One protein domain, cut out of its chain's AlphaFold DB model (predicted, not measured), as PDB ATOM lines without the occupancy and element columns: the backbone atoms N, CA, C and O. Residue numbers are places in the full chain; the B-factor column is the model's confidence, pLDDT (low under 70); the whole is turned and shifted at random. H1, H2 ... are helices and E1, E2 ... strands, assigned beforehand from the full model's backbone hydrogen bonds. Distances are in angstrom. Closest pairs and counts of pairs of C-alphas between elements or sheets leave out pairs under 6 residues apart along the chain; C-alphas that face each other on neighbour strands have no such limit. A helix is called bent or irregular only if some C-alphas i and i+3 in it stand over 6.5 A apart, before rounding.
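Overview. This is residues 6 to 169 of the 325 residues of an uncharacterized protein of Thermoplasmatales archaeon (UniProt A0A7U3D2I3). What shape do these atoms make? One long, strongly twisted sheet of eight strands runs through the domain, with H2 and H3 side by side over one face and H4 packed on the opposite face. H1 covers the edge strand E6 at one end, and E2 of the small hairpin E2 and E3 packs on H1. What is it made of? The printed part has 164 residues with named elements in the order E1 E2 E3 E4 E5 H1 E6 E7 H2 E8 E9 H3 E10 H4, of mixed class; the large sheet's order is E6 E7 E5 E4 E8 E9 E1 E10, antiparallel throughout. It is compact, with a radius of gyration of the C-alphas of 16.1 A and spans of 50 by 35 by 28 A.

Along the chain. What comes first? E1 is residues 6 to 11, beginning at C-alpha 6 (12.198, 12.896, -4.153); E2 is 19 to 21, E3 24 to 26, E4 31 to 38, 22.6 A long, and E5 41 to 47. H1 is 54 to 67, 21.2 A long, E6 71 to 74 and E7 79 to 83. What follows? H2 is 86 to 96, E8 101 to 110, 25.0 A long with a bend of 58 degrees at residue 105, and E9 113 to 120, 23.0 A long. H3 is 122 to 137, 23.3 A long and irregular, with C-alphas 123 and 126 7.7 A apart. E10 is 144 to 151, and H4 is 158 to 165, ending at C-alpha 165 (11.924, 28.255, -11.937).

Arrangement. How do strands pair? Within hydrogen-bond range are, for instance, N 72 and O 81 of E6 and E7, 2.8 A, N 43 and O 36 of the hairpin E4 and E5, 2.8 A, and N 8 and O 148 of E1 and E10, 2.8 A. How do helices stand? H2 and H3 touch, closest at the C-alphas of Phe 91 and Phe 135, 6.8 A, at a shallow tilt of 9 degrees, opposite ways; H3 does so with residues 128 to 135 alone. H1 is on the sheet over E6, at a height over the sheet of 8.9 A, and H4 is on the face opposite H2 and H3. Are the helix backbones whole? Every O i to N i+4 pair is within hydrogen-bond range in H2 and H4, but 7 of 10 in H1 and 9 of 12 in H3. Which units recur? E5, H1, E6 and E9, H3, E10 are split strand-helix-strand units, two same-way strands with another between them in the sheet, with right-handed crossovers.

Size, cuts and confidence. How far does it reach? The two C-alphas farthest apart, those of Glu 54 and Asn 123, are 50.5 A apart. Is it unbroken and sure? The printed part has no cut and no long link. Mean pLDDT of the printed part is 82.9, and the residues under 70 lie in 15 to 28 and 62 to 77.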
ATOM      1  N   CYS A   6      11.062  12.913  -3.256       96.44
ATOM      2  CA  CYS A   6      12.198  12.896  -4.153       96.44
ATOM      3  C   CYS A   6      13.444  13.485  -3.491       96.44
ATOM      4  O   CYS A   6      13.369  14.235  -2.515       96.44
ATOM      5  N   ALA A   7      14.598  13.156  -4.053       97.50
ATOM      6  CA  ALA A   7      15.849  13.843  -3.824       97.50
ATOM      7  C   ALA A   7      16.411  14.282  -5.172       97.50
ATOM      8  O   ALA A   7      16.484  13.486  -6.107       97.50
ATOM      9  N   VAL A   8      16.815  15.545  -5.271       97.25
ATOM     10  CA  VAL A   8      17.408  16.103  -6.483       97.25
ATOM     11  C   VAL A   8      18.869  16.398  -6.233       97.25
ATOM     12  O   VAL A   8      19.224  17.187  -5.353       97.25
ATOM     13  N   LEU A   9      19.715  15.750  -7.025       97.12
ATOM     14  CA  LEU A   9      21.158  15.907  -6.971       97.12
ATOM     15  C   LEU A   9      21.615  16.719  -8.173       97.12
ATOM     16  O   LEU A   9      21.134  16.534  -9.289       97.12
ATOM     17  N   LYS A  10      22.573  17.602  -7.933       95.25
ATOM     18  CA  LYS A  10      23.238  18.398  -8.953       95.25
ATOM     19  C   LYS A  10      24.630  17.843  -9.186       95.25
ATOM     20  O   LYS A  10      25.434  17.761  -8.258       95.25
ATOM     21  N   LEU A  11      24.900  17.486 -10.430       92.19
ATOM     22  CA  LEU A  11      26.208  17.106 -10.930       92.19
ATOM     23  C   LEU A  11      26.808  18.336 -11.622       92.19
ATOM     24  O   LEU A  11      26.225  18.867 -12.570       92.19
ATOM     25  N   HIS A  12      27.940  18.822 -11.124       87.00
ATOM     26  CA  HIS A  12      28.489  20.112 -11.541       87.00
ATOM     27  C   HIS A  12      29.349  19.973 -12.791       87.00
ATOM     28  O   HIS A  12      30.279  19.167 -12.803       87.00
ATOM     29  N   ALA A  13      29.074  20.798 -13.804       74.94
ATOM     30  CA  ALA A  13      29.865  20.894 -15.036       74.94
ATOM     31  C   ALA A  13      30.160  19.541 -15.728       74.94
ATOM     32  O   ALA A  13      31.225  19.369 -16.321       74.94
ATOM     33  N   VAL A  14      29.228  18.582 -15.645       71.25
ATOM     34  CA  VAL A  14      29.398  17.228 -16.216       71.25
ATOM     35  C   VAL A  14      29.424  17.262 -17.733       71.25
ATOM     36  O   VAL A  14      30.179  16.522 -18.355       71.25
ATOM     37  N   ASN A  15      28.599  18.125 -18.325       62.22
ATOM     38  CA  ASN A  15      28.531  18.252 -19.766       62.22
ATOM     39  C   ASN A  15      29.413  19.408 -20.247       62.22
ATOM     40  O   ASN A  15      29.501  20.456 -19.597       62.22
ATOM     41  N   PRO A  16      30.070  19.236 -21.402       50.47
ATOM     42  CA  PRO A  16      31.010  20.209 -21.920       50.47
ATOM     43  C   PRO A  16      30.276  21.517 -22.176       50.47
ATOM     44  O   PRO A  16      29.532  21.628 -23.140       50.47
ATOM     45  N   ARG A  17      30.578  22.565 -21.403       46.22
ATOM     46  CA  ARG A  17      30.180  23.952 -21.720       46.22
ATOM     47  C   ARG A  17      30.725  24.450 -23.078       46.22
ATOM     48  O   ARG A  17      30.534  25.608 -23.422       46.22
ATOM     49  N   PHE A  18      31.447  23.611 -23.827       40.12
ATOM     50  CA  PHE A  18      32.355  24.004 -24.906       40.12
ATOM     51  C   PHE A  18      32.255  23.151 -26.171       40.12
ATOM     52  O   PHE A  18      33.080  23.314 -27.069       40.12
ATOM     53  N   LEU A  19      31.287  22.237 -26.270       48.06
ATOM     54  CA  LEU A  19      31.082  21.546 -27.536       48.06
ATOM     55  C   LEU A  19      30.326  22.473 -28.477       48.06
ATOM     56  O   LEU A  19      29.106  22.559 -28.435       48.06
ATOM     57  N   ASN A  20      31.074  23.228 -29.272       50.59
ATOM     58  CA  ASN A  20      30.502  24.075 -30.306       50.59
ATOM     59  C   ASN A  20      29.897  23.176 -31.387       50.59
ATOM     60  O   ASN A  20      30.618  22.419 -32.034       50.59
ATOM     61  N   VAL A  21      28.583  23.265 -31.555       50.59
ATOM     62  CA  VAL A  21      27.827  22.750 -32.692       50.59
ATOM     63  C   VAL A  21      27.256  23.955 -33.421       50.59
ATOM     64  O   VAL A  21      26.348  24.624 -32.935       50.59
ATOM     65  N   GLY A  22      27.863  24.293 -34.555       55.25
ATOM     66  CA  GLY A  22      27.719  25.585 -35.212       55.25
ATOM     67  C   GLY A  22      28.154  26.725 -34.289       55.25
ATOM     68  O   GLY A  22      29.262  26.718 -33.753       55.25
ATOM     69  N   GLU A  23      27.256  27.692 -34.092       43.34
ATOM     70  CA  GLU A  23      27.413  28.818 -33.159       43.34
ATOM     71  C   GLU A  23      26.934  28.497 -31.726       43.34
ATOM     72  O   GLU A  23      27.127  29.302 -30.818       43.34
ATOM     73  N   MET A  24      26.323  27.328 -31.488       47.94
ATOM     74  CA  MET A  24      25.808  26.935 -30.172       47.94
ATOM     75  C   MET A  24      26.811  26.087 -29.396       47.94
ATOM     76  O   MET A  24      27.272  25.054 -29.875       47.94
ATOM     77  N   LYS A  25      27.053  26.425 -28.131       58.38
ATOM     78  CA  LYS A  25      27.667  25.489 -27.185       58.38
ATOM     79  C   LYS A  25      26.609  24.492 -26.723       58.38
ATOM     80  O   LYS A  25      25.658  24.864 -26.029       58.38
ATOM     81  N   ILE A  26      26.768  23.221 -27.101       56.16
ATOM     82  CA  ILE A  26      26.002  22.082 -26.584       56.16
ATOM     83  C   ILE A  26      26.054  22.147 -25.049       56.16
ATOM     84  O   ILE A  26      26.999  21.677 -24.434       56.16
ATOM     85  N   GLY A  27      25.030  22.719 -24.416       56.69
ATOM     86  CA  GLY A  27      24.904  22.734 -22.960       56.69
ATOM     87  C   GLY A  27      24.688  24.080 -22.277       56.69
ATOM     88  O   GLY A  27      24.487  24.077 -21.064       56.69
ATOM     89  N   GLU A  28      24.688  25.186 -23.027       62.53
ATOM     90  CA  GLU A  28      24.227  26.488 -22.514       62.53
ATOM     91  C   GLU A  28      22.698  26.614 -22.531       62.53
ATOM     92  O   GLU A  28      22.138  27.286 -21.673       62.53
ATOM     93  N   LYS A  29      22.015  25.940 -23.464       73.88
ATOM     94  CA  LYS A  29      20.550  25.892 -23.497       73.88
ATOM     95  C   LYS A  29      20.028  24.818 -22.553       73.88
ATOM     96  O   LYS A  29      20.525  23.689 -22.579       73.88
ATOM     97  N   ASP A  30      18.990  25.153 -21.804       86.06
ATOM     98  CA  ASP A  30      18.256  24.227 -20.953       86.06
ATOM     99  C   ASP A  30      17.602  23.116 -21.783       86.06
ATOM    100  O   ASP A  30      17.028  23.366 -22.846       86.06
ATOM    101  N   HIS A  31      17.740  21.867 -21.345       84.62
ATOM    102  CA  HIS A  31      17.138  20.716 -22.026       84.62
ATOM    103  C   HIS A  31      17.092  19.485 -21.128       84.62
ATOM    104  O   HIS A  31      17.811  19.377 -20.133       84.62
ATOM    105  N   PHE A  32      16.264  18.524 -21.525       88.12
ATOM    106  CA  PHE A  32      16.165  17.232 -20.867       88.12
ATOM    107  C   PHE A  32      17.017  16.173 -21.572       88.12
ATOM    108  O   PHE A  32      17.191  16.192 -22.793       88.12
ATOM    109  N   HIS A  33      17.510  15.216 -20.791       88.06
ATOM    110  CA  HIS A  33      18.045  13.955 -21.297       88.06
ATOM    111  C   HIS A  33      17.204  12.813 -20.776       88.06
ATOM    112  O   HIS A  33      16.868  12.793 -19.594       88.06
ATOM    113  N   VAL A  34      16.968  11.819 -21.617       89.75
ATOM    114  CA  VAL A  34      16.410  10.552 -21.153       89.75
ATOM    115  C   VAL A  34      17.552   9.618 -20.796       89.75
ATOM    116  O   VAL A  34      18.559   9.596 -21.500       89.75
ATOM    117  N   ILE A  35      17.401   8.846 -19.726       90.88
ATOM    118  CA  ILE A  35      18.320   7.761 -19.387       90.88
ATOM    119  C   ILE A  35      17.650   6.410 -19.625       90.88
ATOM    120  O   ILE A  35      16.459   6.226 -19.376       90.88
ATOM    121  N   GLY A  36      18.425   5.459 -20.129       90.19
ATOM    122  CA  GLY A  36      17.978   4.098 -20.380       90.19
ATOM    123  C   GLY A  36      19.116   3.110 -20.203       90.19
ATOM    124  O   GLY A  36      20.280   3.501 -20.093       90.19
ATOM    125  N   ARG A  37      18.771   1.826 -20.155       89.81
ATOM    126  CA  ARG A  37      19.730   0.758 -19.889       89.81
ATOM    127  C   ARG A  37      19.790  -0.226 -21.053       89.81
ATOM    128  O   ARG A  37      18.768  -0.755 -21.478       89.81
ATOM    129  N   GLU A  38      20.994  -0.490 -21.552       87.19
ATOM    130  CA  GLU A  38      21.249  -1.465 -22.619       87.19
ATOM    131  C   GLU A  38      22.339  -2.428 -22.152       87.19
ATOM    132  O   GLU A  38      23.426  -2.000 -21.770       87.19
ATOM    133  N   ARG A  39      22.067  -3.739 -22.190       85.44
ATOM    134  CA  ARG A  39      23.055  -4.788 -21.856       85.44
ATOM    135  C   ARG A  39      23.734  -4.600 -20.489       85.44
ATOM    136  O   ARG A  39      24.911  -4.896 -20.329       85.44
ATOM    137  N   GLY A  40      22.979  -4.113 -19.506       85.31
ATOM    138  CA  GLY A  40      23.466  -3.890 -18.144       85.31
ATOM    139  C   GLY A  40      24.080  -2.510 -17.896       85.31
ATOM    140  O   GLY A  40      24.149  -2.123 -16.728       85.31
ATOM    141  N   GLU A  41      24.398  -1.751 -18.946       89.12
ATOM    142  CA  GLU A  41      25.027  -0.429 -18.869       89.12
ATOM    143  C   GLU A  41      24.019   0.708 -19.055       89.12
ATOM    144  O   GLU A  41      22.992   0.558 -19.721       89.12
ATOM    145  N   TRP A  42      24.324   1.855 -18.452       91.00
ATOM    146  CA  TRP A  42      23.477   3.043 -18.479       91.00
ATOM    147  C   TRP A  42      23.898   4.002 -19.582       91.00
ATOM    148  O   TRP A  42      25.078   4.298 -19.749       91.00
ATOM    149  N   PHE A  43      22.916   4.557 -20.280       88.56
ATOM    150  CA  PHE A  43      23.123   5.526 -21.344       88.56
ATOM    151  C   PHE A  43      22.198   6.718 -21.151       88.56
ATOM    152  O   PHE A  43      21.062   6.562 -20.701       88.56
ATOM    153  N   PHE A  44      22.665   7.901 -21.530       87.12
ATOM    154  CA  PHE A  44      21.794   9.042 -21.754       87.12
ATOM    155  C   PHE A  44      21.586   9.280 -23.247       87.12
ATOM    156  O   PHE A  44      22.468   9.029 -24.070       87.12
ATOM    157  N   TYR A  45      20.411   9.800 -23.577       85.88
ATOM    158  CA  TYR A  45      19.989  10.140 -24.925       85.88
ATOM    159  C   TYR A  45      19.619  11.612 -24.951       85.88
ATOM    160  O   TYR A  45      18.821  12.094 -24.139       85.88
ATOM    161  N   ARG A  46      20.206  12.329 -25.905       82.75
ATOM    162  CA  ARG A  46      19.953  13.742 -26.139       82.75
ATOM    163  C   ARG A  46      19.598  13.972 -27.591       82.75
ATOM    164  O   ARG A  46      20.353  13.614 -28.490       82.75
ATOM    165  N   ARG A  47      18.482  14.658 -27.815       78.56
ATOM    166  CA  ARG A  47      18.134  15.161 -29.139       78.56
ATOM    167  C   ARG A  47      18.913  16.440 -29.416       78.56
ATOM    168  O   ARG A  47      19.037  17.306 -28.548       78.56
ATOM    169  N   ILE A  48      19.402  16.561 -30.639       77.69
ATOM    170  CA  ILE A  48      19.984  17.793 -31.165       77.69
ATOM    171  C   ILE A  48      19.132  18.304 -32.327       77.69
ATOM    172  O   ILE A  48      18.577  17.525 -33.101       77.69
ATOM    173  N   ASP A  49      19.001  19.625 -32.424       71.75
ATOM    174  CA  ASP A  49      18.110  20.269 -33.401       71.75
ATOM    175  C   ASP A  49      18.667  20.238 -34.828       71.75
ATOM    176  O   ASP A  49      17.932  20.422 -35.795       71.75
ATOM    177  N   GLN A  50      19.967  19.980 -34.964       73.00
ATOM    178  CA  GLN A  50      20.659  19.945 -36.240       73.00
ATOM    179  C   GLN A  50      21.530  18.705 -36.366       73.00
ATOM    180  O   GLN A  50      22.001  18.141 -35.377       73.00
ATOM    181  N   LYS A  51      21.770  18.305 -37.613       75.19
ATOM    182  CA  LYS A  51      22.753  17.274 -37.921       75.19
ATOM    183  C   LYS A  51      24.150  17.823 -37.645       75.19
ATOM    184  O   LYS A  51      24.469  18.929 -38.071       75.19
ATOM    185  N   LEU A  52      24.972  17.033 -36.963       75.69
ATOM    186  CA  LEU A  52      26.352  17.412 -36.677       75.69
ATOM    187  C   LEU A  52      27.231  17.299 -37.919       75.69
ATOM    188  O   LEU A  52      27.106  16.353 -38.703       75.69
ATOM    189  N   THR A  53      28.159  18.238 -38.061       78.44
ATOM    190  CA  THR A  53      29.243  18.166 -39.043       78.44
ATOM    191  C   THR A  53      30.293  17.135 -38.617       78.44
ATOM    192  O   THR A  53      30.408  16.780 -37.444       78.44
ATOM    193  N   GLU A  54      31.129  16.668 -39.547       78.06
ATOM    194  CA  GLU A  54      32.224  15.735 -39.223       78.06
ATOM    195  C   GLU A  54      33.201  16.304 -38.183       78.06
ATOM    196  O   GLU A  54      33.693  15.579 -37.319       78.06
ATOM    197  N   LYS A  55      33.438  17.621 -38.214       78.81
ATOM    198  CA  LYS A  55      34.285  18.326 -37.243       78.81
ATOM    199  C   LYS A  55      33.683  18.301 -35.835       78.81
ATOM    200  O   LYS A  55      34.407  18.114 -34.857       78.81
ATOM    201  N   GLU A  56      32.371  18.473 -35.729       76.50
ATOM    202  CA  GLU A  56      31.634  18.419 -34.460       76.50
ATOM    203  C   GLU A  56      31.579  16.996 -33.911       76.50
ATOM    204  O   GLU A  56      31.840  16.779 -32.730       76.50
ATOM    205  N   LEU A  57      31.339  16.012 -34.784       75.56
ATOM    206  CA  LEU A  57      31.415  14.593 -34.440       75.56
ATOM    207  C   LEU A  57      32.804  14.212 -33.925       75.56
ATOM    208  O   LEU A  57      32.913  13.493 -32.934       75.56
ATOM    209  N   LYS A  58      33.868  14.706 -34.567       74.44
ATOM    210  CA  LYS A  58      35.242  14.486 -34.109       74.44
ATOM    211  C   LYS A  58      35.485  15.141 -32.746       74.44
ATOM    212  O   LYS A  58      36.002  14.487 -31.852       74.44
ATOM    213  N   SER A  59      35.023  16.376 -32.555       74.38
ATOM    214  CA  SER A  59      35.153  17.095 -31.278       74.38
ATOM    215  C   SER A  59      34.411  16.399 -30.127       74.38
ATOM    216  O   SER A  59      34.917  16.368 -29.007       74.38
ATOM    217  N   LEU A  60      33.240  15.802 -30.397       72.12
ATOM    218  CA  LEU A  60      32.518  14.959 -29.433       72.12
ATOM    219  C   LEU A  60      33.352  13.750 -29.020       72.12
ATOM    220  O   LEU A  60      33.517  13.493 -27.830       72.12
ATOM    221  N   ARG A  61      33.907  13.033 -30.003       71.00
ATOM    222  CA  ARG A  61      34.741  11.853 -29.750       71.00
ATOM    223  C   ARG A  61      36.017  12.208 -28.990       71.00
ATOM    224  O   ARG A  61      36.384  11.479 -28.081       71.00
ATOM    225  N   ASP A  62      36.650  13.335 -29.305       67.50
ATOM    226  CA  ASP A  62      37.878  13.790 -28.643       67.50
ATOM    227  C   ASP A  62      37.645  14.206 -27.175       67.50
ATOM    228  O   ASP A  62      38.550  14.123 -26.343       67.50
ATOM    229  N   TYR A  63      36.423  14.620 -26.820       63.84
ATOM    230  CA  TYR A  63      36.063  14.955 -25.441       63.84
ATOM    231  C   TYR A  63      35.852  13.718 -24.546       63.84
ATOM    232  O   TYR A  63      36.082  13.820 -23.338       63.84
ATOM    233  N   ASN A  64      35.509  12.553 -25.122       58.78
ATOM    234  CA  ASN A  64      35.313  11.280 -24.399       58.78
ATOM    235  C   ASN A  64      36.444  10.988 -23.395       58.78
ATOM    236  O   ASN A  64      36.194  10.587 -22.259       58.78
ATOM    237  N   TRP A  65      37.696  11.269 -23.777       49.41
ATOM    238  CA  TRP A  65      38.884  10.997 -22.960       49.41
ATOM    239  C   TRP A  65      38.971  11.785 -21.647       49.41
ATOM    240  O   TRP A  65      39.719  11.384 -20.760       49.41
ATOM    241  N   LYS A  66      38.253  12.908 -21.498       55.28
ATOM    242  CA  LYS A  66      38.381  13.774 -20.310       55.28
ATOM    243  C   LYS A  66      37.429  13.427 -19.172       55.28
ATOM    244  O   LYS A  66      37.715  13.795 -18.036       55.28
ATOM    245  N   ILE A  67      36.307  12.774 -19.465       57.25
ATOM    246  CA  ILE A  67      35.239  12.529 -18.482       57.25
ATOM    247  C   ILE A  67      34.800  11.063 -18.390       57.25
ATOM    248  O   ILE A  67      33.848  10.778 -17.669       57.25
ATOM    249  N   ASP A  68      35.509  10.151 -19.065       60.38
ATOM    250  CA  ASP A  68      35.220   8.706 -19.078       60.38
ATOM    251  C   ASP A  68      33.784   8.401 -19.553       60.38
ATOM    252  O   ASP A  68      33.042   7.624 -18.954       60.38
ATOM    253  N   VAL A  69      33.375   9.091 -20.624       64.12
ATOM    254  CA  VAL A  69      32.085   8.928 -21.314       64.12
ATOM    255  C   VAL A  69      32.370   8.500 -22.744       64.12
ATOM    256  O   VAL A  69      33.304   9.013 -23.350       64.12
ATOM    257  N   THR A  70      31.553   7.603 -23.298       64.81
ATOM    258  CA  THR A  70      31.629   7.207 -24.712       64.81
ATOM    259  C   THR A  70      30.416   7.742 -25.465       64.81
ATOM    260  O   THR A  70      29.308   7.245 -25.265       64.81
ATOM    261  N   TYR A  71      30.608   8.744 -26.330       66.44
ATOM    262  CA  TYR A  71      29.578   9.235 -27.256       66.44
ATOM    263  C   TYR A  71      29.467   8.377 -28.522       66.44
ATOM    264  O   TYR A  71      30.415   8.288 -29.305       66.44
ATOM    265  N   ASP A  72      28.258   7.886 -28.784       67.62
ATOM    266  CA  ASP A  72      27.810   7.387 -30.079       67.62
ATOM    267  C   ASP A  72      26.799   8.374 -30.665       67.62
ATOM    268  O   ASP A  72      25.753   8.655 -30.076       67.62
ATOM    269  N   VAL A  73      27.080   8.907 -31.852       63.47
ATOM    270  CA  VAL A  73      26.091   9.709 -32.581       63.47
ATOM    271  C   VAL A  73      25.533   8.862 -33.701       63.47
ATOM    272  O   VAL A  73      26.269   8.492 -34.616       63.47
ATOM    273  N   THR A  74      24.232   8.587 -33.648       60.75
ATOM    274  CA  THR A  74      23.520   7.895 -34.722       60.75
ATOM    275  C   THR A  74      23.114   8.937 -35.772       60.75
ATOM    276  O   THR A  74      22.194   9.725 -35.529       60.75
ATOM    277  N   PRO A  75      23.776   9.007 -36.947       53.28
ATOM    278  CA  PRO A  75      23.611  10.137 -37.870       53.28
ATOM    279  C   PRO A  75      22.220  10.229 -38.511       53.28
ATOM    280  O   PRO A  75      21.891  11.257 -39.100       53.28
ATOM    281  N   SER A  76      21.421   9.160 -38.438       57.56
ATOM    282  CA  SER A  76      20.065   9.086 -38.989       57.56
ATOM    283  C   SER A  76      18.992   9.695 -38.082       57.56
ATOM    284  O   SER A  76      17.911  10.006 -38.580       57.56
ATOM    285  N   THR A  77      19.259   9.881 -36.784       64.06
ATOM    286  CA  THR A  77      18.233  10.276 -35.801       64.06
ATOM    287  C   THR A  77      18.494  11.616 -35.119       64.06
ATOM    288  O   THR A  77      17.610  12.104 -34.418       64.06
ATOM    289  N   ASN A  78      19.652  12.254 -35.345       73.75
ATOM    290  CA  ASN A  78      20.074  13.462 -34.617       73.75
ATOM    291  C   ASN A  78      19.999  13.252 -33.092       73.75
ATOM    292  O   ASN A  78      19.534  14.110 -32.335       73.75
ATOM    293  N   ILE A  79      20.441  12.073 -32.653       79.38
ATOM    294  CA  ILE A  79      20.513  11.697 -31.246       79.38
ATOM    295  C   ILE A  79      21.968  11.474 -30.877       79.38
ATOM    296  O   ILE A  79      22.691  10.713 -31.523       79.38
ATOM    297  N   ILE A  80      22.371  12.144 -29.806       80.00
ATOM    298  CA  ILE A  80      23.590  11.839 -29.078       80.00
ATOM    299  C   ILE A  80      23.217  10.789 -28.040       80.00
ATOM    300  O   ILE A  80      22.400  11.045 -27.154       80.00
ATOM    301  N   ARG A  81      23.820   9.613 -28.162       84.12
ATOM    302  CA  ARG A  81      23.809   8.564 -27.151       84.12
ATOM    303  C   ARG A  81      25.152   8.613 -26.441       84.12
ATOM    304  O   ARG A  81      26.180   8.699 -27.104       84.12
ATOM    305  N   ALA A  82      25.166   8.559 -25.117       80.94
ATOM    306  CA  ALA A  82      26.424   8.421 -24.398       80.94
ATOM    307  C   ALA A  82      26.316   7.526 -23.176       80.94
ATOM    308  O   ALA A  82      25.324   7.567 -22.451       80.94
ATOM    309  N   GLU A  83      27.354   6.724 -22.968       85.69
ATOM    310  CA  GLU A  83      27.492   5.877 -21.788       85.69
ATOM    311  C   GLU A  83      27.675   6.737 -20.535       85.69
ATOM    312  O   GLU A  83      28.465   7.680 -20.511       85.69
ATOM    313  N   ILE A  84      26.916   6.426 -19.491       86.88
ATOM    314  CA  ILE A  84      27.023   7.095 -18.199       86.88
ATOM    315  C   ILE A  84      28.265   6.555 -17.473       86.88
ATOM    316  O   ILE A  84      28.435   5.337 -17.424       86.88
ATOM    317  N   PRO A  85      29.098   7.412 -16.847       86.44
ATOM    318  CA  PRO A  85      30.297   6.963 -16.146       86.44
ATOM    319  C   PRO A  85      30.007   5.844 -15.144       86.44
ATOM    320  O   PRO A  85      29.038   5.913 -14.381       86.44
ATOM    321  N   LYS A  86      30.885   4.837 -15.080       87.94
ATOM    322  CA  LYS A  86      30.663   3.604 -14.298       87.94
ATOM    323  C   LYS A  86      30.294   3.846 -12.837       87.94
ATOM    324  O   LYS A  86      29.465   3.130 -12.284       87.94
ATOM    325  N   PHE A  87      30.878   4.856 -12.194       88.81
ATOM    326  CA  PHE A  87      30.557   5.175 -10.800       88.81
ATOM    327  C   PHE A  87      29.133   5.726 -10.628       88.81
ATOM    328  O   PHE A  87      28.462   5.408  -9.648       88.81
ATOM    329  N   GLN A  88      28.658   6.519 -11.589       91.50
ATOM    330  CA  GLN A  88      27.293   7.033 -11.621       91.50
ATOM    331  C   GLN A  88      26.317   5.912 -11.992       91.50
ATOM    332  O   GLN A  88      25.294   5.764 -11.331       91.50
ATOM    333  N   GLY A  89      26.668   5.058 -12.959       92.62
ATOM    334  CA  GLY A  89      25.903   3.849 -13.277       92.62
ATOM    335  C   GLY A  89      25.780   2.893 -12.082       92.62
ATOM    336  O   GLY A  89      24.707   2.348 -11.829       92.62
ATOM    337  N   LYS A  90      26.842   2.741 -11.278       93.81
ATOM    338  CA  LYS A  90      26.806   1.986 -10.016       93.81
ATOM    339  C   LYS A  90      25.831   2.607  -9.017       93.81
ATOM    340  O   LYS A  90      25.007   1.881  -8.473       93.81
ATOM    341  N   PHE A  91      25.884   3.924  -8.815       95.44
ATOM    342  CA  PHE A  91      24.914   4.628  -7.971       95.44
ATOM    343  C   PHE A  91      23.474   4.400  -8.457       95.44
ATOM    344  O   PHE A  91      22.607   4.061  -7.658       95.44
ATOM    345  N   TYR A  92      23.224   4.488  -9.766       95.69
ATOM    346  CA  TYR A  92      21.896   4.238 -10.331       95.69
ATOM    347  C   TYR A  92      21.411   2.812 -10.089       95.69
ATOM    348  O   TYR A  92      20.260   2.621  -9.707       95.69
ATOM    349  N   ASN A  93      22.287   1.820 -10.252       95.38
ATOM    350  CA  ASN A  93      21.972   0.430  -9.938       95.38
ATOM    351  C   ASN A  93      21.658   0.245  -8.448       95.38
ATOM    352  O   ASN A  93      20.683  -0.416  -8.111       95.38
ATOM    353  N   GLU A  94      22.455   0.831  -7.553       95.94
ATOM    354  CA  GLU A  94      22.220   0.732  -6.110       95.94
ATOM    355  C   GLU A  94      20.876   1.342  -5.702       95.94
ATOM    356  O   GLU A  94      20.159   0.732  -4.917       95.94
ATOM    357  N   ILE A  95      20.515   2.495  -6.268       96.75
ATOM    358  CA  ILE A  95      19.221   3.143  -6.030       96.75
ATOM    359  C   ILE A  95      18.069   2.311  -6.609       96.75
ATOM    360  O   ILE A  95      17.103   2.036  -5.903       96.75
ATOM    361  N   ASN A  96      18.171   1.872  -7.866       94.62
ATOM    362  CA  ASN A  96      17.105   1.112  -8.529       94.62
ATOM    363  C   ASN A  96      16.926  -0.308  -7.982       94.62
ATOM    364  O   ASN A  96      15.872  -0.893  -8.197       94.62
ATOM    365  N   ASN A  97      17.902  -0.865  -7.266       94.69
ATOM    366  CA  ASN A  97      17.739  -2.153  -6.587       94.69
ATOM    367  C   ASN A  97      16.917  -2.044  -5.292       94.69
ATOM    368  O   ASN A  97      16.504  -3.066  -4.748       94.69
ATOM    369  N   ILE A  98      16.671  -0.831  -4.789       95.94
ATOM    370  CA  ILE A  98      15.833  -0.620  -3.610       95.94
ATOM    371  C   ILE A  98      14.371  -0.635  -4.058       95.94
ATOM    372  O   ILE A  98      13.956   0.085  -4.968       95.94
ATOM    373  N   THR A  99      13.569  -1.479  -3.421       95.25
ATOM    374  CA  THR A  99      12.141  -1.601  -3.716       95.25
ATOM    375  C   THR A  99      11.389  -0.316  -3.339       95.25
ATOM    376  O   THR A  99      11.590   0.200  -2.237       95.25
ATOM    377  N   GLY A 100      10.497   0.186  -4.194       95.00
ATOM    378  CA  GLY A 100       9.756   1.435  -3.968       95.00
ATOM    379  C   GLY A 100      10.538   2.711  -4.282       95.00
ATOM    380  O   GLY A 100      10.111   3.806  -3.910       95.00
ATOM    381  N   VAL A 101      11.688   2.572  -4.939       96.56
ATOM    382  CA  VAL A 101      12.615   3.660  -5.253       96.56
ATOM    383  C   VAL A 101      12.998   3.583  -6.720       96.56
ATOM    384  O   VAL A 101      13.220   2.496  -7.245       96.56
ATOM    385  N   ARG A 102      13.132   4.727  -7.387       95.44
ATOM    386  CA  ARG A 102      13.734   4.791  -8.719       95.44
ATOM    387  C   ARG A 102      14.610   6.018  -8.900       95.44
ATOM    388  O   ARG A 102      14.319   7.087  -8.371       95.44
ATOM    389  N   VAL A 103      15.634   5.896  -9.731       95.81
ATOM    390  CA  VAL A 103      16.192   7.044 -10.443       95.81
ATOM    391  C   VAL A 103      15.178   7.432 -11.513       95.81
ATOM    392  O   VAL A 103      14.823   6.617 -12.362       95.81
ATOM    393  N   PHE A 104      14.689   8.666 -11.468       93.81
ATOM    394  CA  PHE A 104      13.765   9.171 -12.472       93.81
ATOM    395  C   PHE A 104      14.425   9.070 -13.859       93.81
ATOM    396  O   PHE A 104      15.569   9.509 -14.011       93.81
ATOM    397  N   PRO A 105      13.749   8.511 -14.885       90.56
ATOM    398  CA  PRO A 105      14.371   8.184 -16.170       90.56
ATOM    399  C   PRO A 105      14.697   9.409 -17.038       90.56
ATOM    400  O   PRO A 105      14.966   9.275 -18.231       90.56
ATOM    401  N   VAL A 106      14.686  10.607 -16.455       91.69
ATOM    402  CA  VAL A 106      15.003  11.864 -17.117       91.69
ATOM    403  C   VAL A 106      15.877  12.720 -16.212       91.69
ATOM    404  O   VAL A 106      15.674  12.814 -15.004       91.69
ATOM    405  N   THR A 107      16.858  13.371 -16.823       91.88
ATOM    406  CA  THR A 107      17.703  14.380 -16.184       91.88
ATOM    407  C   THR A 107      17.466  15.721 -16.854       91.88
ATOM    408  O   THR A 107      17.082  15.780 -18.023       91.88
ATOM    409  N   PHE A 108      17.698  16.799 -16.125       91.69
ATOM    410  CA  PHE A 108      17.587  18.151 -16.653       91.69
ATOM    411  C   PHE A 108      18.963  18.803 -16.666       91.69
ATOM    412  O   PHE A 108      19.702  18.678 -15.696       91.69
ATOM    413  N   GLN A 109      19.325  19.486 -17.743       88.75
ATOM    414  CA  GLN A 109      20.560  20.250 -17.817       88.75
ATOM    415  C   GLN A 109      20.265  21.740 -17.911       88.75
ATOM    416  O   GLN A 109      19.459  22.149 -18.740       88.75
ATOM    417  N   SER A 110      21.003  22.526 -17.125       87.75
ATOM    418  CA  SER A 110      21.028  23.987 -17.204       87.75
ATOM    419  C   SER A 110      22.400  24.521 -16.790       87.75
ATOM    420  O   SER A 110      23.009  24.016 -15.845       87.75
ATOM    421  N   GLY A 111      22.935  25.510 -17.513       81.25
ATOM    422  CA  GLY A 111      24.217  26.156 -17.169       81.25
ATOM    423  C   GLY A 111      25.443  25.221 -17.149       81.25
ATOM    424  O   GLY A 111      26.447  25.495 -16.480       81.25
ATOM    425  N   GLY A 112      25.372  24.096 -17.867       79.06
ATOM    426  CA  GLY A 112      26.374  23.021 -17.851       79.06
ATOM    427  C   GLY A 112      26.265  22.042 -16.673       79.06
ATOM    428  O   GLY A 112      27.011  21.065 -16.634       79.06
ATOM    429  N   ASP A 113      25.341  22.268 -15.743       87.62
ATOM    430  CA  ASP A 113      25.061  21.358 -14.637       87.62
ATOM    431  C   ASP A 113      23.944  20.383 -15.009       87.62
ATOM    432  O   ASP A 113      23.040  20.729 -15.769       87.62
ATOM    433  N   VAL A 114      23.995  19.171 -14.456       90.25
ATOM    434  CA  VAL A 114      22.976  18.135 -14.667       90.25
ATOM    435  C   VAL A 114      22.258  17.855 -13.354       90.25
ATOM    436  O   VAL A 114      22.888  17.595 -12.332       90.25
ATOM    437  N   TYR A 115      20.934  17.881 -13.388       94.25
ATOM    438  CA  TYR A 115      20.048  17.597 -12.273       94.25
ATOM    439  C   TYR A 115      19.431  16.217 -12.461       94.25
ATOM    440  O   TYR A 115      18.786  15.940 -13.476       94.25
ATOM    441  N   ILE A 116      19.635  15.355 -11.472       95.62
ATOM    442  CA  ILE A 116      19.100  13.994 -11.428       95.62
ATOM    443  C   ILE A 116      18.098  13.902 -10.283       95.62
ATOM    444  O   ILE A 116      18.322  14.492  -9.225       95.62
ATOM    445  N   SER A 117      16.996  13.183 -10.486       95.75
ATOM    446  CA  SER A 117      15.979  12.967  -9.453       95.75
ATOM    447  C   SER A 117      15.950  11.500  -9.047       95.75
ATOM    448  O   SER A 117      15.954  10.616  -9.902       95.75
ATOM    449  N   VAL A 118      15.920  11.247  -7.743       97.25
ATOM    450  CA  VAL A 118      15.617   9.946  -7.146       97.25
ATOM    451  C   VAL A 118      14.258  10.068  -6.482       97.25
ATOM    452  O   VAL A 118      14.080  10.919  -5.619       97.25
ATOM    453  N   GLU A 119      13.305   9.234  -6.865       96.06
ATOM    454  CA  GLU A 119      11.944   9.233  -6.335       96.06
ATOM    455  C   GLU A 119      11.729   8.010  -5.453       96.06
ATOM    456  O   GLU A 119      12.198   6.919  -5.777       96.06
ATOM    457  N   PHE A 120      11.033   8.183  -4.331       95.62
ATOM    458  CA  PHE A 120      10.904   7.126  -3.330       95.62
ATOM    459  C   PHE A 120       9.640   7.246  -2.472       95.62
ATOM    460  O   PHE A 120       9.025   8.312  -2.341       95.62
ATOM    461  N   THR A 121       9.252   6.128  -1.858       93.88
ATOM    462  CA  THR A 121       8.240   6.085  -0.796       93.88
ATOM    463  C   THR A 121       8.813   6.587   0.530       93.88
ATOM    464  O   THR A 121       9.992   6.420   0.819       93.88
ATOM    465  N   GLU A 122       7.987   7.216   1.368       91.12
ATOM    466  CA  GLU A 122       8.436   7.884   2.607       91.12
ATOM    467  C   GLU A 122       9.224   6.962   3.554       91.12
ATOM    468  O   GLU A 122      10.240   7.365   4.117       91.12
ATOM    469  N   ASN A 123       8.826   5.693   3.652       91.81
ATOM    470  CA  ASN A 123       9.506   4.676   4.458       91.81
ATOM    471  C   ASN A 123      10.928   4.320   3.975       91.81
ATOM    472  O   ASN A 123      11.618   3.566   4.656       91.81
ATOM    473  N   LYS A 124      11.378   4.847   2.830       94.50
ATOM    474  CA  LYS A 124      12.719   4.624   2.263       94.50
ATOM    475  C   LYS A 124      13.686   5.785   2.471       94.50
ATOM    476  O   LYS A 124      14.838   5.694   2.061       94.50
ATOM    477  N   ILE A 125      13.258   6.854   3.143       94.88
ATOM    478  CA  ILE A 125      14.055   8.077   3.286       94.88
ATOM    479  C   ILE A 125      15.437   7.842   3.921       94.88
ATOM    480  O   ILE A 125      16.422   8.383   3.426       94.88
ATOM    481  N   ALA A 126      15.526   7.010   4.965       93.94
ATOM    482  CA  ALA A 126      16.785   6.725   5.655       93.94
ATOM    483  C   ALA A 126      17.759   5.940   4.758       93.94
ATOM    484  O   ALA A 126      18.892   6.365   4.558       93.94
ATOM    485  N   GLU A 127      17.277   4.853   4.146       95.06
ATOM    486  CA  GLU A 127      18.052   4.004   3.230       95.06
ATOM    487  C   GLU A 127      18.604   4.812   2.041       95.06
ATOM    488  O   GLU A 127      19.760   4.658   1.648       95.06
ATOM    489  N   ILE A 128      17.799   5.732   1.500       95.81
ATOM    490  CA  ILE A 128      18.187   6.590   0.376       95.81
ATOM    491  C   ILE A 128      19.133   7.712   0.786       95.81
ATOM    492  O   ILE A 128      20.057   8.023   0.034       95.81
ATOM    493  N   SER A 129      18.948   8.288   1.973       96.50
ATOM    494  CA  SER A 129      19.839   9.322   2.503       96.50
ATOM    495  C   SER A 129      21.286   8.829   2.549       96.50
ATOM    496  O   SER A 129      22.177   9.505   2.039       96.50
ATOM    497  N   ASP A 130      21.518   7.624   3.071       95.38
ATOM    498  CA  ASP A 130      22.865   7.055   3.186       95.38
ATOM    499  C   ASP A 130      23.525   6.854   1.816       95.38
ATOM    500  O   ASP A 130      24.682   7.231   1.608       95.38
ATOM    501  N   LYS A 131      22.773   6.325   0.842       96.62
ATOM    502  CA  LYS A 131      23.252   6.127  -0.537       96.62
ATOM    503  C   LYS A 131      23.593   7.438  -1.232       96.62
ATOM    504  O   LYS A 131      24.598   7.524  -1.940       96.62
ATOM    505  N   ILE A 132      22.769   8.462  -1.033       97.12
ATOM    506  CA  ILE A 132      23.005   9.793  -1.589       97.12
ATOM    507  C   ILE A 132      24.248  10.418  -0.960       97.12
ATOM    508  O   ILE A 132      25.095  10.923  -1.695       97.12
ATOM    509  N   LEU A 133      24.378  10.370   0.368       95.75
ATOM    510  CA  LEU A 133      25.525  10.934   1.079       95.75
ATOM    511  C   LEU A 133      26.837  10.273   0.647       95.75
ATOM    512  O   LEU A 133      27.814  10.973   0.380       95.75
ATOM    513  N   ASP A 134      26.856   8.949   0.512       94.44
ATOM    514  CA  ASP A 134      28.012   8.220  -0.014       94.44
ATOM    515  C   ASP A 134      28.357   8.654  -1.452       94.44
ATOM    516  O   ASP A 134      29.518   8.924  -1.770       94.44
ATOM    517  N   PHE A 135      27.349   8.798  -2.318       95.12
ATOM    518  CA  PHE A 135      27.560   9.234  -3.697       95.12
ATOM    519  C   PHE A 135      28.090  10.668  -3.802       95.12
ATOM    520  O   PHE A 135      28.972  10.915  -4.622       95.12
ATOM    521  N   VAL A 136      27.582  11.619  -3.010       94.88
ATOM    522  CA  VAL A 136      28.009  13.027  -3.111       94.88
ATOM    523  C   VAL A 136      29.367  13.295  -2.460       94.88
ATOM    524  O   VAL A 136      30.080  14.175  -2.937       94.88
ATOM    525  N   ASN A 137      29.738  12.541  -1.417       92.19
ATOM    526  CA  ASN A 137      30.963  12.783  -0.644       92.19
ATOM    527  C   ASN A 137      32.202  12.055  -1.177       92.19
ATOM    528  O   ASN A 137      33.319  12.455  -0.868       92.19
ATOM    529  N   LYS A 138      32.037  10.983  -1.959       90.12
ATOM    530  CA  LYS A 138      33.178  10.289  -2.570       90.12
ATOM    531  C   LYS A 138      33.857  11.157  -3.624       90.12
ATOM    532  O   LYS A 138      33.174  11.747  -4.458       90.12
ATOM    533  N   ASP A 139      35.185  11.147  -3.674       84.31
ATOM    534  CA  ASP A 139      35.945  11.845  -4.714       84.31
ATOM    535  C   ASP A 139      35.830  11.123  -6.065       84.31
ATOM    536  O   ASP A 139      36.252   9.980  -6.223       84.31
ATOM    537  N   TYR A 140      35.249  11.805  -7.053       84.38
ATOM    538  CA  TYR A 140      35.177  11.355  -8.447       84.38
ATOM    539  C   TYR A 140      35.414  12.541  -9.399       84.38
ATOM    540  O   TYR A 140      35.685  13.658  -8.958       84.38
ATOM    541  N   SER A 141      35.300  12.309 -10.711       78.50
ATOM    542  CA  SER A 141      35.662  13.259 -11.777       78.50
ATOM    543  C   SER A 141      34.893  14.585 -11.774       78.50
ATOM    544  O   SER A 141      35.357  15.553 -12.374       78.50
ATOM    545  N   TYR A 142      33.750  14.668 -11.088       83.50
ATOM    546  CA  TYR A 142      33.001  15.909 -10.931       83.50
ATOM    547  C   TYR A 142      32.357  16.046  -9.544       83.50
ATOM    548  O   TYR A 142      31.999  15.072  -8.865       83.50
ATOM    549  N   LYS A 143      32.186  17.307  -9.128       89.31
ATOM    550  CA  LYS A 143      31.520  17.652  -7.868       89.31
ATOM    551  C   LYS A 143      30.038  17.310  -7.947       89.31
ATOM    552  O   LYS A 143      29.409  17.449  -8.996       89.31
ATOM    553  N   ARG A 144      29.477  16.898  -6.814       93.81
ATOM    554  CA  ARG A 144      28.061  16.570  -6.645       93.81
ATOM    555  C   ARG A 144      27.524  17.233  -5.390       93.81
ATOM    556  O   ARG A 144      28.254  17.392  -4.421       93.81
ATOM    557  N   SER A 145      26.256  17.618  -5.411       96.25
ATOM    558  CA  SER A 145      25.580  18.195  -4.248       96.25
ATOM    559  C   SER A 145      24.109  17.811  -4.215       96.25
ATOM    560  O   SER A 145      23.477  17.689  -5.264       96.25
ATOM    561  N   VAL A 146      23.548  17.693  -3.015       97.12
ATOM    562  CA  VAL A 146      22.099  17.586  -2.815       97.12
ATOM    563  C   VAL A 146      21.497  18.987  -2.908       97.12
ATOM    564  O   VAL A 146      21.946  19.892  -2.211       97.12
ATOM    565  N   ILE A 147      20.515  19.179  -3.785       95.88
ATOM    566  CA  ILE A 147      19.781  20.448  -3.929       95.88
ATOM    567  C   ILE A 147      18.465  20.396  -3.167       95.88
ATOM    568  O   ILE A 147      18.025  21.394  -2.600       95.88
ATOM    569  N   TYR A 148      17.837  19.224  -3.151       96.12
ATOM    570  CA  TYR A 148      16.565  19.015  -2.492       96.12
ATOM    571  C   TYR A 148      16.437  17.576  -2.018       96.12
ATOM    572  O   TYR A 148      16.905  16.663  -2.696       96.12
ATOM    573  N   MET A 149      15.774  17.376  -0.885       95.62
ATOM    574  CA  MET A 149      15.304  16.073  -0.434       95.62
ATOM    575  C   MET A 149      14.045  16.276   0.404       95.62
ATOM    576  O   MET A 149      14.065  17.026   1.378       95.62
ATOM    577  N   GLY A 150      12.943  15.645   0.006       94.50
ATOM    578  CA  GLY A 150      11.660  15.784   0.687       94.50
ATOM    579  C   GLY A 150      10.455  15.546  -0.227       94.50
ATOM    580  O   GLY A 150      10.600  14.982  -1.317       94.50
ATOM    581  N   PRO A 151       9.256  15.970   0.207       92.56
ATOM    582  CA  PRO A 151       8.031  15.788  -0.558       92.56
ATOM    583  C   PRO A 151       8.041  16.536  -1.896       92.56
ATOM    584  O   PRO A 151       8.455  17.687  -1.987       92.56
ATOM    585  N   GLN A 152       7.502  15.923  -2.943       89.56
ATOM    586  CA  GLN A 152       7.271  16.602  -4.215       89.56
ATOM    587  C   GLN A 152       6.323  17.798  -4.004       89.56
ATOM    588  O   GLN A 152       5.304  17.685  -3.318       89.56
ATOM    589  N   GLN A 153       6.655  18.958  -4.575       80.25
ATOM    590  CA  GLN A 153       5.995  20.230  -4.253       80.25
ATOM    591  C   GLN A 153       4.965  20.654  -5.307       80.25
ATOM    592  O   GLN A 153       5.164  20.472  -6.509       80.25
ATOM    593  N   GLY A 154       3.866  21.271  -4.859       74.69
ATOM    594  CA  GLY A 154       2.892  21.925  -5.744       74.69
ATOM    595  C   GLY A 154       2.151  20.984  -6.700       74.69
ATOM    596  O   GLY A 154       1.688  21.427  -7.746       74.69
ATOM    597  N   GLY A 155       2.082  19.687  -6.380       78.88
ATOM    598  CA  GLY A 155       1.435  18.688  -7.235       78.88
ATOM    599  C   GLY A 155       2.206  18.362  -8.518       78.88
ATOM    600  O   GLY A 155       1.649  17.727  -9.405       78.88
ATOM    601  N   LYS A 156       3.477  18.765  -8.631       83.62
ATOM    602  CA  LYS A 156       4.304  18.550  -9.824       83.62
ATOM    603  C   LYS A 156       5.597  17.822  -9.465       83.62
ATOM    604  O   LYS A 156       6.106  18.024  -8.357       83.62
ATOM    605  N   PRO A 157       6.172  17.053 -10.406       88.56
ATOM    606  CA  PRO A 157       7.519  16.537 -10.246       88.56
ATOM    607  C   PRO A 157       8.516  17.664  -9.953       88.56
ATOM    608  O   PRO A 157       8.483  18.701 -10.623       88.56
ATOM    609  N   TYR A 158       9.427  17.483  -8.993       92.00
ATOM    610  CA  TYR A 158      10.359  18.554  -8.607       92.00
ATOM    611  C   TYR A 158      11.194  19.065  -9.791       92.00
ATOM    612  O   TYR A 158      11.385  20.270  -9.937       92.00
ATOM    613  N   LEU A 159      11.646  18.174 -10.682       91.56
ATOM    614  CA  LEU A 159      12.392  18.567 -11.885       91.56
ATOM    615  C   LEU A 159      11.595  19.490 -12.818       91.56
ATOM    616  O   LEU A 159      12.187  20.367 -13.440       91.56
ATOM    617  N   LEU A 160      10.267  19.339 -12.887       91.06
ATOM    618  CA  LEU A 160       9.420  20.251 -13.654       91.06
ATOM    619  C   LEU A 160       9.362  21.630 -12.987       91.06
ATOM    620  O   LEU A 160       9.482  22.644 -13.669       91.06
ATOM    621  N   ASN A 161       9.227  21.681 -11.658       91.06
ATOM    622  CA  ASN A 161       9.286  22.947 -10.921       91.06
ATOM    623  C   ASN A 161      10.637  23.642 -11.119       91.06
ATOM    624  O   ASN A 161      10.676  24.850 -11.334       91.06
ATOM    625  N   LEU A 162      11.732  22.877 -11.099       92.88
ATOM    626  CA  LEU A 162      13.073  23.396 -11.332       92.88
ATOM    627  C   LEU A 162      13.202  24.003 -12.735       92.88
ATOM    628  O   LEU A 162      13.612  25.154 -12.854       92.88
ATOM    629  N   TYR A 163      12.778  23.272 -13.770       93.19
ATOM    630  CA  TYR A 163      12.734  23.752 -15.155       93.19
ATOM    631  C   TYR A 163      11.994  25.092 -15.283       93.19
ATOM    632  O   TYR A 163      12.538  26.047 -15.839       93.19
ATOM    633  N   LEU A 164      10.793  25.195 -14.706       91.94
ATOM    634  CA  LEU A 164       9.992  26.423 -14.736       91.94
ATOM    635  C   LEU A 164      10.645  27.563 -13.938       91.94
ATOM    636  O   LEU A 164      10.644  28.709 -14.376       91.94
ATOM    637  N   SER A 165      11.250  27.258 -12.786       92.12
ATOM    638  CA  SER A 165      11.924  28.255 -11.937       92.12
ATOM    639  C   SER A 165      13.152  28.890 -12.594       92.12
ATOM    640  O   SER A 165      13.536  29.997 -12.228       92.12
ATOM    641  N   MET A 166      13.742  28.220 -13.590       92.00
ATOM    642  CA  MET A 166      14.855  28.739 -14.392       92.00
ATOM    643  C   MET A 166      14.394  29.627 -15.561       92.00
ATOM    644  O   MET A 166      15.208  30.042 -16.379       92.00
ATOM    645  N   GLY A 167      13.099  29.959 -15.625       92.19
ATOM    646  CA  GLY A 167      12.534  30.867 -16.624       92.19
ATOM    647  C   GLY A 167      12.095  30.186 -17.919       92.19
ATOM    648  O   GLY A 167      11.699  30.878 -18.856       92.19
ATOM    649  N   ASN A 168      12.135  28.852 -17.986       92.50
ATOM    650  CA  ASN A 168      11.622  28.126 -19.142       92.50
ATOM    651  C   ASN A 168      10.088  28.121 -19.168       92.50
ATOM    652  O   ASN A 168       9.428  28.123 -18.125       92.50
ATOM    653  N   SER A 169       9.510  28.066 -20.370       92.88
ATOM    654  CA  SER A 169       8.061  28.128 -20.541       92.88
ATOM    655  C   SER A 169       7.432  26.732 -20.509       92.88
ATOM    656  O   SER A 169       7.950  25.804 -21.141       92.88
TER     657      SER A 169